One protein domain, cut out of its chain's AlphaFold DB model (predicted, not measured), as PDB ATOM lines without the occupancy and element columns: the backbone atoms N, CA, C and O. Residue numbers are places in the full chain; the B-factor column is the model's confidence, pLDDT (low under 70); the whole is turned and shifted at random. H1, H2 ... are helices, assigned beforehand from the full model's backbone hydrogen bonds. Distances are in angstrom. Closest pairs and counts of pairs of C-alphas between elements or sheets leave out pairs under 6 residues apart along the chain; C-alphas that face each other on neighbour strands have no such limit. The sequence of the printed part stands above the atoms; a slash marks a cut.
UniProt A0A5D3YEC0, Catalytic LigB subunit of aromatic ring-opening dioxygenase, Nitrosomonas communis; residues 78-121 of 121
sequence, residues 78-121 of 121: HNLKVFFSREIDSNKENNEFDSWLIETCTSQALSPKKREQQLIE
ATOM      1  N   HIS A  78     212.846 230.722 300.174       77.56
ATOM      2  CA  HIS A  78     214.070 230.267 300.838       77.56
ATOM      3  C   HIS A  78     215.025 231.442 301.098       77.56
ATOM      4  O   HIS A  78     216.138 231.518 300.570       77.56
ATOM      5  N   ASN A  79     214.583 232.385 301.932       76.44
ATOM      6  CA  ASN A  79     215.413 233.496 302.387       76.44
ATOM      7  C   ASN A  79     216.019 233.186 303.762       76.44
ATOM      8  O   ASN A  79     215.418 233.445 304.801       76.44
ATOM      9  N   LEU A  80     217.240 232.642 303.779       72.62
ATOM     10  CA  LEU A  80     217.917 232.264 305.027       72.62
ATOM     11  C   LEU A  80     218.110 233.445 305.988       72.62
ATOM     12  O   LEU A  80     218.116 233.246 307.197       72.62
ATOM     13  N   LYS A  81     218.232 234.678 305.478       70.69
ATOM     14  CA  LYS A  81     218.366 235.866 306.336       70.69
ATOM     15  C   LYS A  81     217.111 236.095 307.176       70.69
ATOM     16  O   LYS A  81     217.230 236.459 308.337       70.69
ATOM     17  N   VAL A  82     215.943 235.845 306.587       68.94
ATOM     18  CA  VAL A  82     214.627 235.916 307.238       68.94
ATOM     19  C   VAL A  82     214.463 234.754 308.220       68.94
ATOM     20  O   VAL A  82     214.043 234.969 309.346       68.94
ATOM     21  N   PHE A  83     214.881 233.538 307.851       65.69
ATOM     22  CA  PHE A  83     214.820 232.375 308.752       65.69
ATOM     23  C   PHE A  83     215.655 232.530 310.029       65.69
ATOM     24  O   PHE A  83     215.286 231.992 311.071       65.69
ATOM     25  N   PHE A  84     216.789 233.230 309.954       71.06
ATOM     26  CA  PHE A  84     217.664 233.460 311.106       71.06
ATOM     27  C   PHE A  84     217.442 234.820 311.787       71.06
ATOM     28  O   PHE A  84     218.118 235.105 312.780       71.06
ATOM     29  N   SER A  85     216.521 235.660 311.299       67.69
ATOM     30  CA  SER A  85     216.168 236.908 311.979       67.69
ATOM     31  C   SER A  85     215.157 236.643 313.103       67.69
ATOM     32  O   SER A  85     214.361 235.711 313.057       67.69
ATOM     33  N   ARG A  86     215.221 237.446 314.172       61.06
ATOM     34  CA  ARG A  86     214.290 237.378 315.318       61.06
ATOM     35  C   ARG A  86     213.114 238.355 315.182       61.06
ATOM     36  O   ARG A  86     212.437 238.633 316.168       61.06
ATOM     37  N   GLU A  87     212.913 238.928 313.999       61.41
ATOM     38  CA  GLU A  87     211.879 239.937 313.770       61.41
ATOM     39  C   GLU A  87     210.528 239.287 313.458       61.41
ATOM     40  O   GLU A  87     210.429 238.367 312.655       61.41
ATOM     41  N   ILE A  88     209.475 239.793 314.101       55.75
ATOM     42  CA  ILE A  88     208.117 239.227 314.087       55.75
ATOM     43  C   ILE A  88     207.436 239.368 312.706       55.75
ATOM     44  O   ILE A  88     206.530 238.601 312.391       55.75
ATOM     45  N   ASP A  89     207.893 240.304 311.865       57.97
ATOM     46  CA  ASP A  89     207.273 240.639 310.568       57.97
ATOM     47  C   ASP A  89     207.935 239.942 309.360       57.97
ATOM     48  O   ASP A  89     207.575 240.154 308.202       57.97
ATOM     49  N   SER A  90     208.885 239.039 309.622       61.00
ATOM     50  CA  SER A  90     209.636 238.281 308.612       61.00
ATOM     51  C   SER A  90     208.746 237.359 307.747       61.00
ATOM     52  O   SER A  90     209.181 236.830 306.726       61.00
ATOM     53  N   ASN A  91     207.484 237.163 308.139       72.88
ATOM     54  CA  ASN A  91     206.546 236.254 307.485       72.88
ATOM     55  C   ASN A  91     205.650 236.918 306.436       72.88
ATOM     56  O   ASN A  91     205.025 236.198 305.661       72.88
ATOM     57  N   LYS A  92     205.556 238.253 306.382       82.81
ATOM     58  CA  LYS A  92     204.622 238.914 305.460       82.81
ATOM     59  C   LYS A  92     204.977 238.657 303.994       82.81
ATOM     60  O   LYS A  92     204.129 238.183 303.249       82.81
ATOM     61  N   GLU A  93     206.231 238.892 303.610       82.81
ATOM     62  CA  GLU A  93     206.718 238.644 302.242       82.81
ATOM     63  C   GLU A  93     206.562 237.173 301.843       82.81
ATOM     64  O   GLU A  93     206.143 236.866 300.729       82.81
ATOM     65  N   ASN A  94     206.848 236.261 302.777       86.00
ATOM     66  CA  ASN A  94     206.650 234.830 302.574       86.00
ATOM     67  C   ASN A  94     205.173 234.502 302.311       86.00
ATOM     68  O   ASN A  94     204.862 233.811 301.350       86.00
ATOM     69  N   ASN A  95     204.259 235.028 303.131       88.44
ATOM     70  CA  ASN A  95     202.825 234.768 303.002       88.44
ATOM     71  C   ASN A  95     202.237 235.364 301.716       88.44
ATOM     72  O   ASN A  95     201.393 234.734 301.078       88.44
ATOM     73  N   GLU A  96     202.670 236.566 301.331       91.00
ATOM     74  CA  GLU A  96     202.259 237.205 300.079       91.00
ATOM     75  C   GLU A  96     202.752 236.408 298.868       91.00
ATOM     76  O   GLU A  96     201.968 236.123 297.960       91.00
ATOM     77  N   PHE A  97     204.019 235.980 298.883       91.25
ATOM     78  CA  PHE A  97     204.580 235.143 297.828       91.25
ATOM     79  C   PHE A  97     203.891 233.776 297.743       91.25
ATOM     80  O   PHE A  97     203.557 233.331 296.647       91.25
ATOM     81  N   ASP A  98     203.642 233.119 298.877       92.12
ATOM     82  CA  ASP A  98     202.994 231.806 298.913       92.12
ATOM     83  C   ASP A  98     201.546 231.886 298.409       92.12
ATOM     84  O   ASP A  98     201.132 231.093 297.564       92.12
ATOM     85  N   SER A  99     200.806 232.919 298.828       94.50
ATOM     86  CA  SER A  99     199.443 233.177 298.343       94.50
ATOM     87  C   SER A  99     199.420 233.419 296.833       94.50
ATOM     88  O   SER A  99     198.593 232.843 296.123       94.50
ATOM     89  N   TRP A 100     200.347 234.239 296.330       95.81
ATOM     90  CA  TRP A 100     200.503 234.478 294.897       95.81
ATOM     91  C   TRP A 100     200.829 233.187 294.142       95.81
ATOM     92  O   TRP A 100     200.182 232.886 293.139       95.81
ATOM     93  N   LEU A 101     201.777 232.388 294.637       95.38
ATOM     94  CA  LEU A 101     202.206 231.156 293.983       95.38
ATOM     95  C   LEU A 101     201.075 230.122 293.935       95.38
ATOM     96  O   LEU A 101     200.861 229.495 292.895       95.38
ATOM     97  N   ILE A 102     200.322 229.963 295.028       95.12
ATOM     98  CA  ILE A 102     199.152 229.078 295.082       95.12
ATOM     99  C   ILE A 102     198.116 229.515 294.046       95.12
ATOM    100  O   ILE A 102     197.664 228.678 293.257       95.12
ATOM    101  N   GLU A 103     197.771 230.803 293.994       96.69
ATOM    102  CA  GLU A 103     196.809 231.334 293.022       96.69
ATOM    103  C   GLU A 103     197.300 231.094 291.586       96.69
ATOM    104  O   GLU A 103     196.605 230.465 290.783       96.69
ATOM    105  N   THR A 104     198.538 231.487 291.276       96.81
ATOM    106  CA  THR A 104     199.151 231.298 289.955       96.81
ATOM    107  C   THR A 104     199.173 229.830 289.533       96.81
ATOM    108  O   THR A 104     198.895 229.521 288.374       96.81
ATOM    109  N   CYS A 105     199.472 228.893 290.433       93.94
ATOM    110  CA  CYS A 105     199.584 227.480 290.077       93.94
ATOM    111  C   CYS A 105     198.236 226.744 290.035       93.94
ATOM    112  O   CYS A 105     198.086 225.815 289.230       93.94
ATOM    113  N   THR A 106     197.261 227.129 290.862       95.06
ATOM    114  CA  THR A 106     196.061 226.308 291.120       95.06
ATOM    115  C   THR A 106     194.748 226.921 290.628       95.06
ATOM    116  O   THR A 106     193.809 226.172 290.349       95.06
ATOM    117  N   SER A 107     194.686 228.240 290.428       95.94
ATOM    118  CA  SER A 107     193.453 228.951 290.076       95.94
ATOM    119  C   SER A 107     192.865 228.513 288.740       95.94
ATOM    120  O   SER A 107     193.485 228.639 287.680       95.94
ATOM    121  N   GLN A 108     191.617 228.041 288.759       94.69
ATOM    122  CA  GLN A 108     190.889 227.635 287.550       94.69
ATOM    123  C   GLN A 108     190.520 228.824 286.649       94.69
ATOM    124  O   GLN A 108     190.236 228.627 285.470       94.69
ATOM    125  N   ALA A 109     190.574 230.054 287.171       95.94
ATOM    126  CA  ALA A 109     190.340 231.268 286.394       95.94
ATOM    127  C   ALA A 109     191.520 231.615 285.463       95.94
ATOM    128  O   ALA A 109     191.341 232.308 284.459       95.94
ATOM    129  N   LEU A 110     192.731 231.130 285.765       95.88
ATOM    130  CA  LEU A 110     193.929 231.411 284.977       95.88
ATOM    131  C   LEU A 110     194.158 230.347 283.903       95.88
ATOM    132  O   LEU A 110     194.353 229.166 284.203       95.88
ATOM    133  N   SER A 111     194.239 230.786 282.643       96.56
ATOM    134  CA  SER A 111     194.649 229.917 281.536       96.56
ATOM    135  C   SER A 111     196.108 229.463 281.699       96.56
ATOM    136  O   SER A 111     196.921 230.222 282.233       96.56
ATOM    137  N   PRO A 112     196.502 228.284 281.174       93.50
ATOM    138  CA  PRO A 112     197.888 227.814 281.251       93.50
ATOM    139  C   PRO A 112     198.914 228.838 280.749       93.50
ATOM    140  O   PRO A 112     199.953 229.027 281.372       93.50
ATOM    141  N   LYS A 113     198.585 229.564 279.670       95.12
ATOM    142  CA  LYS A 113     199.430 230.634 279.124       95.12
ATOM    143  C   LYS A 113     199.608 231.789 280.115       95.12
ATOM    144  O   LYS A 113     200.701 232.334 280.218       95.12
ATOM    145  N   LYS A 114     198.550 232.174 280.839       96.75
ATOM    146  CA  LYS A 114     198.626 233.260 281.822       96.75
ATOM    147  C   LYS A 114     199.420 232.848 283.063       96.75
ATOM    148  O   LYS A 114     200.206 233.659 283.540       96.75
ATOM    149  N   ARG A 115     199.265 231.601 283.528       96.44
ATOM    150  CA  ARG A 115     200.068 231.041 284.631       96.44
ATOM    151  C   ARG A 115     201.554 231.037 284.279       96.44
ATOM    152  O   ARG A 115     202.377 231.503 285.052       96.44
ATOM    153  N   GLU A 116     201.885 230.564 283.078       96.38
ATOM    154  CA  GLU A 116     203.260 230.572 282.575       96.38
ATOM    155  C   GLU A 116     203.837 231.986 282.504       96.38
ATOM    156  O   GLU A 116     204.954 232.186 282.963       96.38
ATOM    157  N   GLN A 117     203.075 232.964 282.005       96.62
ATOM    158  CA  GLN A 117     203.526 234.355 281.960       96.62
ATOM    159  C   GLN A 117     203.836 234.907 283.359       96.62
ATOM    160  O   GLN A 117     204.885 235.510 283.545       96.62
ATOM    161  N   GLN A 118     202.967 234.656 284.345       96.62
ATOM    162  CA  GLN A 118     203.184 235.107 285.726       96.62
ATOM    163  C   GLN A 118     204.446 234.507 286.357       96.62
ATOM    164  O   GLN A 118     205.122 235.188 287.106       96.62
ATOM    165  N   LEU A 119     204.794 233.256 286.046       95.38
ATOM    166  CA  LEU A 119     205.999 232.603 286.585       95.38
ATOM    167  C   LEU A 119     207.313 233.105 285.956       95.38
ATOM    168  O   LEU A 119     208.398 232.676 286.343       95.38
ATOM    169  N   ILE A 120     207.211 233.928 284.917       95.69
ATOM    170  CA  ILE A 120     208.287 234.311 284.002       95.69
ATOM    171  C   ILE A 120     208.619 235.806 284.105       95.69
ATOM    172  O   ILE A 120     209.737 236.191 283.732       95.69
ATOM    173  N   GLU A 121     207.655 236.615 284.541       86.38
ATOM    174  CA  GLU A 121     207.739 238.061 284.797       86.38
ATOM    175  C   GLU A 121     208.143 238.343 286.245       86.38
ATOM    176  O   GLU A 121     208.975 239.260 286.422       86.38
TER     177      GLU A 121
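AT A GLANCE: This is residues 78 to 121 of the 121 residues of the protein "Catalytic LigB subunit of aromatic ring-opening dioxygenase" of Nitrosomonas communis (UniProt A0A5D3YEC0). One long straight helix, H2, makes most of the length, and the chain turns back at both of its ends towards the same side, in the shape of a wide, open bracket. At one end a loop carries the one-turn helix H1, which has no contact with H2; at the other a tight turn brings the short helix H3 back opposite to H2, meeting its last turn. The loop residues 84 to 89 stick out free at the H1 end. The printed part has 44 residues with three named helices, H1, H2 and H3 in that order, and no named strand; its class is all helix. It is only just loose, close to extended, with a radius of gyration of the C-alphas of 13.6 A and spans of 40 by 17 by 11 A.

IN THESE COORDINATES: Start at His 78 and go on to C-alpha 80 at (217.917, 232.264, 305.027), where H1 begins; it covers residues 80 to 83, 4.8 A from first to last C-alpha. Go on to C-alpha 92 at (204.622, 238.914, 305.460), where H2 begins; it holds residues 92 to 106 and is 20.9 A long from first to last C-alpha. H3 covers residues 112 to 118, is 10.1 A long from first to last C-alpha, and ends at C-alpha 118 at (203.184, 235.107, 285.726).

HOW THE PARTS SIT: Look first at H1, which is apart from H2 and apart from H3. Then look at the far end of H2: H2 and H3 only just touch, with 3 pairs of C-alphas within 8 A. H2 touches H3 with residues 104 to 105 alone, and the closest C-alphas of the two helices, those of Thr 104 and Arg 115, are 5.4 A apart. H2 and H3 stand at a shallow tilt of 20 degrees and run opposite ways, and they form a helical hairpin. In H2 and H3 every O i to N i+4 pair is within hydrogen-bond range; H1, with 4 residues, is too short for such a pair, and its one O i to N i+3 pair is within range.

THE WHOLE: The C-alphas of Arg 86 and Ser 111 are the two farthest apart, at 39.8 A, while those of His 78 and Glu 121, the first and last printed, are 18.9 A apart. The printed part has no cut, and Glu 121 is the chain's last residue. The link from H1 to H2, 8 residues, is short, and the link from H2 to H3, 5 residues, is tight. The mean pLDDT of the printed part is 85.1; look for low confidence, under 70, at residues 82 to 83 and 85 to 90.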